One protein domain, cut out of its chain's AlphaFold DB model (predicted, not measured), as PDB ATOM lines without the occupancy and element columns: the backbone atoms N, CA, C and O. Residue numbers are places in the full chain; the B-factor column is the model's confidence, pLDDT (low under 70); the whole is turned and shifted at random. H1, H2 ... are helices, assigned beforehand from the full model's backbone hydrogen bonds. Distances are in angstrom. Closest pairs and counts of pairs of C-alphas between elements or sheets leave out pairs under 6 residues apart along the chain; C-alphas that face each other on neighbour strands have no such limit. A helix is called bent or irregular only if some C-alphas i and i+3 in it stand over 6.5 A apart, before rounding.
ATOM      1  N   LEU A 194     254.411 188.486 196.506       92.81
ATOM      2  CA  LEU A 194     254.935 189.018 195.242       92.81
ATOM      3  C   LEU A 194     254.139 190.227 194.734       92.81
ATOM      4  O   LEU A 194     254.716 191.148 194.158       92.81
ATOM      5  N   VAL A 195     252.818 190.233 194.933       90.94
ATOM      6  CA  VAL A 195     251.951 191.353 194.540       90.94
ATOM      7  C   VAL A 195     252.189 192.550 195.454       90.94
ATOM      8  O   VAL A 195     252.300 193.667 194.955       90.94
ATOM      9  N   VAL A 196     252.329 192.315 196.764       91.81
ATOM     10  CA  VAL A 196     252.646 193.367 197.744       91.81
ATOM     11  C   VAL A 196     253.955 194.064 197.374       91.81
ATOM     12  O   VAL A 196     253.944 195.273 197.158       91.81
ATOM     13  N   MET A 197     255.034 193.305 197.157       93.75
ATOM     14  CA  MET A 197     256.329 193.876 196.759       93.75
ATOM     15  C   MET A 197     256.255 194.670 195.449       93.75
ATOM     16  O   MET A 197     256.871 195.725 195.316       93.75
ATOM     17  N   ARG A 198     255.504 194.184 194.448       94.25
ATOM     18  CA  ARG A 198     255.334 194.911 193.177       94.25
ATOM     19  C   ARG A 198     254.646 196.255 193.386       94.25
ATOM     20  O   ARG A 198     255.058 197.242 192.785       94.25
ATOM     21  N   ILE A 199     253.619 196.295 194.231       92.62
ATOM     22  CA  ILE A 199     252.919 197.535 194.578       92.62
ATOM     23  C   ILE A 199     253.859 198.484 195.326       92.62
ATOM     24  O   ILE A 199     253.911 199.666 194.992       92.62
ATOM     25  N   GLU A 200     254.620 197.982 196.298       93.25
ATOM     26  CA  GLU A 200     255.612 198.776 197.036       93.25
ATOM     27  C   GLU A 200     256.639 199.409 196.093       93.25
ATOM     28  O   GLU A 200     256.860 200.618 196.160       93.25
ATOM     29  N   ASN A 201     257.178 198.633 195.148       94.56
ATOM     30  CA  ASN A 201     258.129 199.129 194.151       94.56
ATOM     31  C   ASN A 201     257.539 200.249 193.284       94.56
ATOM     32  O   ASN A 201     258.202 201.260 193.079       94.56
ATOM     33  N   ILE A 202     256.282 200.129 192.839       93.44
ATOM     34  CA  ILE A 202     255.610 201.192 192.067       93.44
ATOM     35  C   ILE A 202     255.564 202.504 192.867       93.44
ATOM     36  O   ILE A 202     255.875 203.570 192.335       93.44
ATOM     37  N   PHE A 203     255.196 202.450 194.151       92.44
ATOM     38  CA  PHE A 203     255.149 203.649 194.999       92.44
ATOM     39  C   PHE A 203     256.536 204.211 195.320       92.44
ATOM     40  O   PHE A 203     256.694 205.434 195.411       92.44
ATOM     41  N   GLU A 204     257.538 203.349 195.474       92.31
ATOM     42  CA  GLU A 204     258.924 203.774 195.662       92.31
ATOM     43  C   GLU A 204     259.466 204.459 194.400       92.31
ATOM     44  O   GLU A 204     260.101 205.509 194.499       92.31
ATOM     45  N   ASP A 205     259.154 203.945 193.209       92.44
ATOM     46  CA  ASP A 205     259.563 204.543 191.936       92.44
ATOM     47  C   ASP A 205     258.898 205.906 191.703       92.44
ATOM     48  O   ASP A 205     259.581 206.865 191.330       92.44
ATOM     49  N   ILE A 206     257.605 206.045 192.024       91.12
ATOM     50  CA  ILE A 206     256.917 207.351 192.035       91.12
ATOM     51  C   ILE A 206     257.628 208.317 192.997       91.12
ATOM     52  O   ILE A 206     257.909 209.464 192.642       91.12
ATOM     53  N   SER A 207     257.974 207.855 194.200       90.38
ATOM     54  CA  SER A 207     258.653 208.675 195.215       90.38
ATOM     55  C   SER A 207     260.067 209.085 194.788       90.38
ATOM     56  O   SER A 207     260.480 210.226 194.999       90.38
ATOM     57  N   LYS A 208     260.823 208.189 194.141       90.62
ATOM     58  CA  LYS A 208     262.122 208.498 193.517       90.62
ATOM     59  C   LYS A 208     261.976 209.525 192.396       90.62
ATOM     60  O   LYS A 208     262.760 210.469 192.356       90.62
ATOM     61  N   GLY A 209     260.975 209.373 191.528       90.12
ATOM     62  CA  GLY A 209     260.684 210.327 190.454       90.12
ATOM     63  C   GLY A 209     260.386 211.729 190.987       90.12
ATOM     64  O   GLY A 209     260.971 212.700 190.516       90.12
ATOM     65  N   LYS A 210     259.557 211.832 192.035       91.19
ATOM     66  CA  LYS A 210     259.254 213.106 192.708       91.19
ATOM     67  C   LYS A 210     260.492 213.757 193.322       91.19
ATOM     68  O   LYS A 210     260.671 214.957 193.150       91.19
ATOM     69  N   ARG A 211     261.352 212.978 193.992       91.19
ATOM     70  CA  ARG A 211     262.617 213.484 194.555       91.19
ATOM     71  C   ARG A 211     263.519 214.061 193.470       91.19
ATOM     72  O   ARG A 211     263.880 215.223 193.566       91.19
ATOM     73  N   LYS A 212     263.766 213.308 192.392       91.38
ATOM     74  CA  LYS A 212     264.561 213.786 191.247       91.38
ATOM     75  C   LYS A 212     263.985 215.055 190.621       91.38
ATOM     76  O   LYS A 212     264.729 215.952 190.245       91.38
ATOM     77  N   PHE A 213     262.660 215.132 190.497       92.00
ATOM     78  CA  PHE A 213     262.007 216.324 189.969       92.00
ATOM     79  C   PHE A 213     262.189 217.529 190.903       92.00
ATOM     80  O   PHE A 213     262.498 218.616 190.435       92.00
ATOM     81  N   ASN A 214     262.058 217.339 192.217       91.69
ATOM     82  CA  ASN A 214     262.312 218.400 193.192       91.69
ATOM     83  C   ASN A 214     263.789 218.819 193.238       91.69
ATOM     84  O   ASN A 214     264.058 220.005 193.395       91.69
ATOM     85  N   ASP A 215     264.732 217.892 193.050       90.88
ATOM     86  CA  ASP A 215     266.158 218.216 192.919       90.88
ATOM     87  C   ASP A 215     266.383 219.176 191.745       90.88
ATOM     88  O   ASP A 215     266.976 220.238 191.912       90.88
ATOM     89  N   PHE A 216     265.802 218.857 190.586       91.44
ATOM     90  CA  PHE A 216     265.828 219.716 189.403       91.44
ATOM     91  C   PHE A 216     265.183 221.092 189.651       91.44
ATOM     92  O   PHE A 216     265.736 222.114 189.250       91.44
ATOM     93  N   LEU A 217     264.042 221.148 190.350       90.12
ATOM     94  CA  LEU A 217     263.420 222.426 190.727       90.12
ATOM     95  C   LEU A 217     264.346 223.271 191.609       90.12
ATOM     96  O   LEU A 217     264.463 224.476 191.404       90.12
ATOM     97  N   ASN A 218     265.009 222.641 192.580       89.25
ATOM     98  CA  ASN A 218     265.934 223.321 193.480       89.25
ATOM     99  C   ASN A 218     267.169 223.856 192.738       89.25
ATOM    100  O   ASN A 218     267.669 224.918 193.099       89.25
ATOM    101  N   GLU A 219     267.631 223.166 191.692       89.00
ATOM    102  CA  GLU A 219     268.733 223.623 190.831       89.00
ATOM    103  C   GLU A 219     268.348 224.816 189.949       89.00
ATOM    104  O   GLU A 219     269.172 225.702 189.718       89.00
ATOM    105  N   ILE A 220     267.099 224.873 189.481       90.31
ATOM    106  CA  ILE A 220     266.602 225.980 188.652       90.31
ATOM    107  C   ILE A 220     266.258 227.213 189.480       90.31
ATOM    108  O   ILE A 220     266.408 228.326 188.984       90.31
ATOM    109  N   LYS A 221     265.813 227.037 190.726       89.88
ATOM    110  CA  LYS A 221     265.296 228.114 191.583       89.88
ATOM    111  C   LYS A 221     266.159 229.393 191.619       89.88
ATOM    112  O   LYS A 221     265.580 230.470 191.515       89.88
ATOM    113  N   PRO A 222     267.505 229.348 191.712       92.94
ATOM    114  CA  PRO A 222     268.332 230.563 191.688       92.94
ATOM    115  C   PRO A 222     268.284 231.335 190.361       92.94
ATOM    116  O   PRO A 222     268.633 232.511 190.316       92.94
ATOM    117  N   TRP A 223     267.880 230.669 189.281       92.00
ATOM    118  CA  TRP A 223     267.846 231.189 187.917       92.00
ATOM    119  C   TRP A 223     266.429 231.485 187.425       92.00
ATOM    120  O   TRP A 223     266.264 231.828 186.259       92.00
ATOM    121  N   GLU A 224     265.412 231.339 188.277       90.31
ATOM    122  CA  GLU A 224     263.994 231.414 187.902       90.31
ATOM    123  C   GLU A 224     263.654 232.702 187.133       90.31
ATOM    124  O   GLU A 224     262.994 232.640 186.097       90.31
ATOM    125  N   ASP A 225     264.218 233.839 187.553       92.31
ATOM    126  CA  ASP A 225     264.029 235.149 186.910       92.31
ATOM    127  C   ASP A 225     264.601 235.239 185.483       92.31
ATOM    128  O   ASP A 225     264.201 236.099 184.693       92.31
ATOM    129  N   TYR A 226     265.534 234.351 185.135       92.75
ATOM    130  CA  TYR A 226     266.185 234.282 183.825       92.75
ATOM    131  C   TYR A 226     265.572 233.211 182.916       92.75
ATOM    132  O   TYR A 226     265.886 233.151 181.723       92.75
ATOM    133  N   VAL A 227     264.693 232.361 183.452       89.81
ATOM    134  CA  VAL A 227     264.005 231.316 182.693       89.81
ATOM    135  C   VAL A 227     262.720 231.883 182.089       89.81
ATOM    136  O   VAL A 227     261.943 232.588 182.727       89.81
ATOM    137  N   SER A 228     262.463 231.566 180.818       94.00
ATOM    138  CA  SER A 228     261.226 231.988 180.157       94.00
ATOM    139  C   SER A 228     259.992 231.439 180.879       94.00
ATOM    140  O   SER A 228     259.916 230.253 181.202       94.00
ATOM    141  N   ARG A 229     258.961 232.280 181.027       91.19
ATOM    142  CA  ARG A 229     257.669 231.899 181.628       91.19
ATOM    143  C   ARG A 229     257.027 230.678 180.968       91.19
ATOM    144  O   ARG A 229     256.326 229.928 181.634       91.19
ATOM    145  N   VAL A 230     257.265 230.464 179.670       94.12
ATOM    146  CA  VAL A 230     256.758 229.283 178.948       94.12
ATOM    147  C   VAL A 230     257.330 227.995 179.544       94.12
ATOM    148  O   VAL A 230     256.589 227.044 179.769       94.12
ATOM    149  N   TRP A 231     258.626 227.993 179.859       92.44
ATOM    150  CA  TRP A 231     259.302 226.852 180.472       92.44
ATOM    151  C   TRP A 231     258.870 226.646 181.924       92.44
ATOM    152  O   TRP A 231     258.588 225.514 182.307       92.44
ATOM    153  N   LEU A 232     258.750 227.720 182.713       90.19
ATOM    154  CA  LEU A 232     258.258 227.634 184.096       90.19
ATOM    155  C   LEU A 232     256.843 227.033 184.153       90.19
ATOM    156  O   LEU A 232     256.592 226.111 184.926       90.19
ATOM    157  N   ASN A 233     255.954 227.461 183.252       92.38
ATOM    158  CA  ASN A 233     254.612 226.888 183.137       92.38
ATOM    159  C   ASN A 233     254.639 225.395 182.770       92.38
ATOM    160  O   ASN A 233     253.850 224.618 183.311       92.38
ATOM    161  N   GLU A 234     255.531 224.967 181.868       93.50
ATOM    162  CA  GLU A 234     255.669 223.546 181.521       93.50
ATOM    163  C   GLU A 234     256.151 222.718 182.726       93.50
ATOM    164  O   GLU A 234     255.642 221.623 182.983       93.50
ATOM    165  N   ILE A 235     257.101 223.252 183.497       91.62
ATOM    166  CA  ILE A 235     257.612 222.627 184.719       91.62
ATOM    167  C   ILE A 235     256.484 222.454 185.749       91.62
ATOM    168  O   ILE A 235     256.267 221.342 186.244       91.62
ATOM    169  N   ASP A 236     255.709 223.504 186.022       89.31
ATOM    170  CA  ASP A 236     254.574 223.440 186.952       89.31
ATOM    171  C   ASP A 236     253.476 222.482 186.477       89.31
ATOM    172  O   ASP A 236     252.882 221.737 187.274       89.31
ATOM    173  N   GLN A 237     253.236 222.423 185.166       93.00
ATOM    174  CA  GLN A 237     252.313 221.459 184.583       93.00
ATOM    175  C   GLN A 237     252.791 220.021 184.825       93.00
ATOM    176  O   GLN A 237     251.998 219.184 185.266       93.00
ATOM    177  N   LYS A 238     254.082 219.724 184.615       91.50
ATOM    178  CA  LYS A 238     254.656 218.395 184.899       91.50
ATOM    179  C   LYS A 238     254.590 218.048 186.382       91.50
ATOM    180  O   LYS A 238     254.236 216.920 186.727       91.50
ATOM    181  N   ARG A 239     254.836 219.018 187.268       89.62
ATOM    182  CA  ARG A 239     254.673 218.846 188.720       89.62
ATOM    183  C   ARG A 239     253.250 218.416 189.072       89.62
ATOM    184  O   ARG A 239     253.048 217.448 189.807       89.62
ATOM    185  N   THR A 240     252.266 219.110 188.506       90.81
ATOM    186  CA  THR A 240     250.842 218.828 188.721       90.81
ATOM    187  C   THR A 240     250.453 217.457 188.164       90.81
ATOM    188  O   THR A 240     249.747 216.699 188.829       90.81
ATOM    189  N   GLN A 241     250.962 217.090 186.983       90.81
ATOM    190  CA  GLN A 241     250.743 215.771 186.383       90.81
ATOM    191  C   GLN A 241     251.307 214.636 187.246       90.81
ATOM    192  O   GLN A 241     250.622 213.631 187.430       90.81
ATOM    193  N   LEU A 242     252.506 214.795 187.820       89.19
ATOM    194  CA  LEU A 242     253.104 213.801 188.724       89.19
ATOM    195  C   LEU A 242     252.250 213.580 189.979       89.19
ATOM    196  O   LEU A 242     251.984 212.436 190.350       89.19
ATOM    197  N   ILE A 243     251.774 214.662 190.606       89.75
ATOM    198  CA  ILE A 243     250.868 214.583 191.765       89.75
ATOM    199  C   ILE A 243     249.548 213.903 191.366       89.75
ATOM    200  O   ILE A 243     249.051 213.029 192.077       89.75
ATOM    201  N   GLY A 244     248.992 214.270 190.207       91.56
ATOM    202  CA  GLY A 244     247.768 213.671 189.678       91.56
ATOM    203  C   GLY A 244     247.906 212.172 189.395       91.56
ATOM    204  O   GLY A 244     247.010 211.401 189.743       91.56
ATOM    205  N   ALA A 245     249.033 211.750 188.819       90.12
ATOM    206  CA  ALA A 245     249.335 210.347 188.551       90.12
ATOM    207  C   ALA A 245     249.433 209.537 189.848       90.12
ATOM    208  O   ALA A 245     248.804 208.486 189.951       90.12
ATOM    209  N   GLU A 246     250.129 210.059 190.864       91.62
ATOM    210  CA  GLU A 246     250.192 209.424 192.182       91.62
ATOM    211  C   GLU A 246     248.788 209.237 192.768       91.62
ATOM    212  O   GLU A 246     248.403 208.114 193.091       91.62
ATOM    213  N   LEU A 247     247.991 210.306 192.853       93.06
ATOM    214  CA  LEU A 247     246.631 210.243 193.404       93.06
ATOM    215  C   LEU A 247     245.739 209.258 192.639       93.06
ATOM    216  O   LEU A 247     244.945 208.540 193.251       93.06
ATOM    217  N   LYS A 248     245.876 209.196 191.311       93.94
ATOM    218  CA  LYS A 248     245.171 208.218 190.478       93.94
ATOM    219  C   LYS A 248     245.571 206.788 190.852       93.94
ATOM    220  O   LYS A 248     244.690 205.985 191.151       93.94
ATOM    221  N   THR A 249     246.870 206.492 190.937       93.50
ATOM    222  CA  THR A 249     247.376 205.173 191.354       93.50
ATOM    223  C   THR A 249     246.905 204.794 192.763       93.50
ATOM    224  O   THR A 249     246.504 203.653 192.994       93.50
ATOM    225  N   GLN A 250     246.884 205.744 193.706       94.25
ATOM    226  CA  GLN A 250     246.366 205.516 195.063       94.25
ATOM    227  C   GLN A 250     244.885 205.108 195.050       94.25
ATOM    228  O   GLN A 250     244.507 204.131 195.703       94.25
ATOM    229  N   ARG A 251     244.051 205.815 194.273       94.12
ATOM    230  CA  ARG A 251     242.611 205.524 194.134       94.12
ATOM    231  C   ARG A 251     242.346 204.179 193.461       94.12
ATOM    232  O   ARG A 251     241.487 203.424 193.921       94.12
ATOM    233  N   GLU A 252     243.080 203.865 192.397       94.19
ATOM    234  CA  GLU A 252     242.969 202.583 191.692       94.19
ATOM    235  C   GLU A 252     243.327 201.419 192.617       94.19
ATOM    236  O   GLU A 252     242.555 200.465 192.736       94.19
ATOM    237  N   LEU A 253     244.435 201.534 193.358       93.31
ATOM    238  CA  LEU A 253     244.826 200.528 194.340       93.31
ATOM    239  C   LEU A 253     243.778 200.374 195.451       93.31
ATOM    240  O   LEU A 253     243.416 199.248 195.784       93.31
ATOM    241  N   SER A 254     243.262 201.477 196.002       92.06
ATOM    242  CA  SER A 254     242.202 201.436 197.020       92.06
ATOM    243  C   SER A 254     240.973 200.669 196.523       92.06
ATOM    244  O   SER A 254     240.458 199.789 197.214       92.06
ATOM    245  N   THR A 255     240.540 200.954 195.294       91.56
ATOM    246  CA  THR A 255     239.397 200.282 194.660       91.56
ATOM    247  C   THR A 255     239.657 198.784 194.476       91.56
ATOM    248  O   THR A 255     238.780 197.961 194.740       91.56
ATOM    249  N   LEU A 256     240.864 198.401 194.049       89.75
ATOM    250  CA  LEU A 256     241.240 196.993 193.890       89.75
ATOM    251  C   LEU A 256     241.277 196.253 195.232       89.75
ATOM    252  O   LEU A 256     240.761 195.142 195.329       89.75
ATOM    253  N   LEU A 257     241.831 196.872 196.277       87.25
ATOM    254  CA  LEU A 257     241.886 196.282 197.618       87.25
ATOM    255  C   LEU A 257     240.490 196.061 198.211       87.25
ATOM    256  O   LEU A 257     240.266 195.047 198.869       87.25
ATOM    257  N   GLN A 258     239.544 196.968 197.953       84.19
ATOM    258  CA  GLN A 258     238.143 196.783 198.345       84.19
ATOM    259  C   GLN A 258     237.511 195.588 197.621       84.19
ATOM    260  O   GLN A 258     236.909 194.746 198.277       84.19
ATOM    261  N   LYS A 259     237.736 195.441 196.308       83.69
ATOM    262  CA  LYS A 259     237.235 194.290 195.530       83.69
ATOM    263  C   LYS A 259     237.812 192.949 195.989       83.69
ATOM    264  O   LYS A 259     237.122 191.941 195.941       83.69
ATOM    265  N   ILE A 260     239.069 192.918 196.445       77.88
ATOM    266  CA  ILE A 260     239.687 191.698 197.002       77.88
ATOM    267  C   ILE A 260     239.013 191.282 198.318       77.88
ATOM    268  O   ILE A 260     238.956 190.092 198.629       77.88
ATOM    269  N   ARG A 261     238.497 192.246 199.089       66.12
ATOM    270  CA  ARG A 261     237.777 191.984 200.342       66.12
ATOM    271  C   ARG A 261     236.340 191.482 200.128       66.12
ATOM    272  O   ARG A 261     235.767 190.964 201.086       66.12
ATOM    273  N   GLY A 262     235.809 191.562 198.901       57.06
ATOM    274  CA  GLY A 262     234.444 191.180 198.524       57.06
ATOM    275  C   GLY A 262     233.550 192.386 198.318       57.06
ATOM    276  O   GLY A 262     233.328 193.113 199.308       57.06
TER     277      GLY A 262
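Overview. This is residues 194 to 262 of the 262 residues of the protein "Hypothetical protein" of Rotaria sp. Silwood1 (UniProt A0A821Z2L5). The printed part is one long helical hairpin in the outline of a rod: H1 runs along most of the rod, the chain turns tightly at one end, and H2 folds back beside H1, its last residues reaching beyond the first residues of H1. Near the turn H1 has a kink, and the turn with residues 225 to 231 stands free, as do residues 254 to 262 at the other end. The printed part has 69 residues with two named helices, H1 then H2, and no named strand; the class is all helix. It is only just loose, close to extended, with a radius of gyration of the C-alphas of 16.4 A, and spans 55 by 19 by 10 A.

Along the chain. Find C-alpha 194 at (254.935, 189.018, 195.242); from there H1, residues 194 to 226, runs 48.0 A to C-alpha 226 at (266.185, 234.282, 183.825). Near residue 220 it has a kink of 50 degrees, and it is irregular, with C-alphas 222 and 225 standing 7.9 A apart. Pass Val 227 and Ser 228 to reach H2, residues 229 to 261, which runs 48.4 A and ends with C-alpha 261 at (237.777, 191.984, 200.342).

Arrangement. H1 and H2 form a helical hairpin through a tight link. They run opposite ways at a shallow tilt of 16 degrees, with centres 12.6 A apart. They touch, H2 with residues 232 to 246 alone; look at the C-alphas of Ile 206 and Glu 246, the closest pair at 7.0 A. In H2 every O i to N i+4 pair is within hydrogen-bond range; in H1, 25 of 29 are.

Size, cuts and confidence. The two C-alphas farthest apart are those of Tyr 226 and Gly 262, at 55.5 A. The printed part has no cut, and it ends at Gly 262, the chain's last residue. The mean pLDDT of the printed part is 90.4, and residues 261 to 262 are under 70.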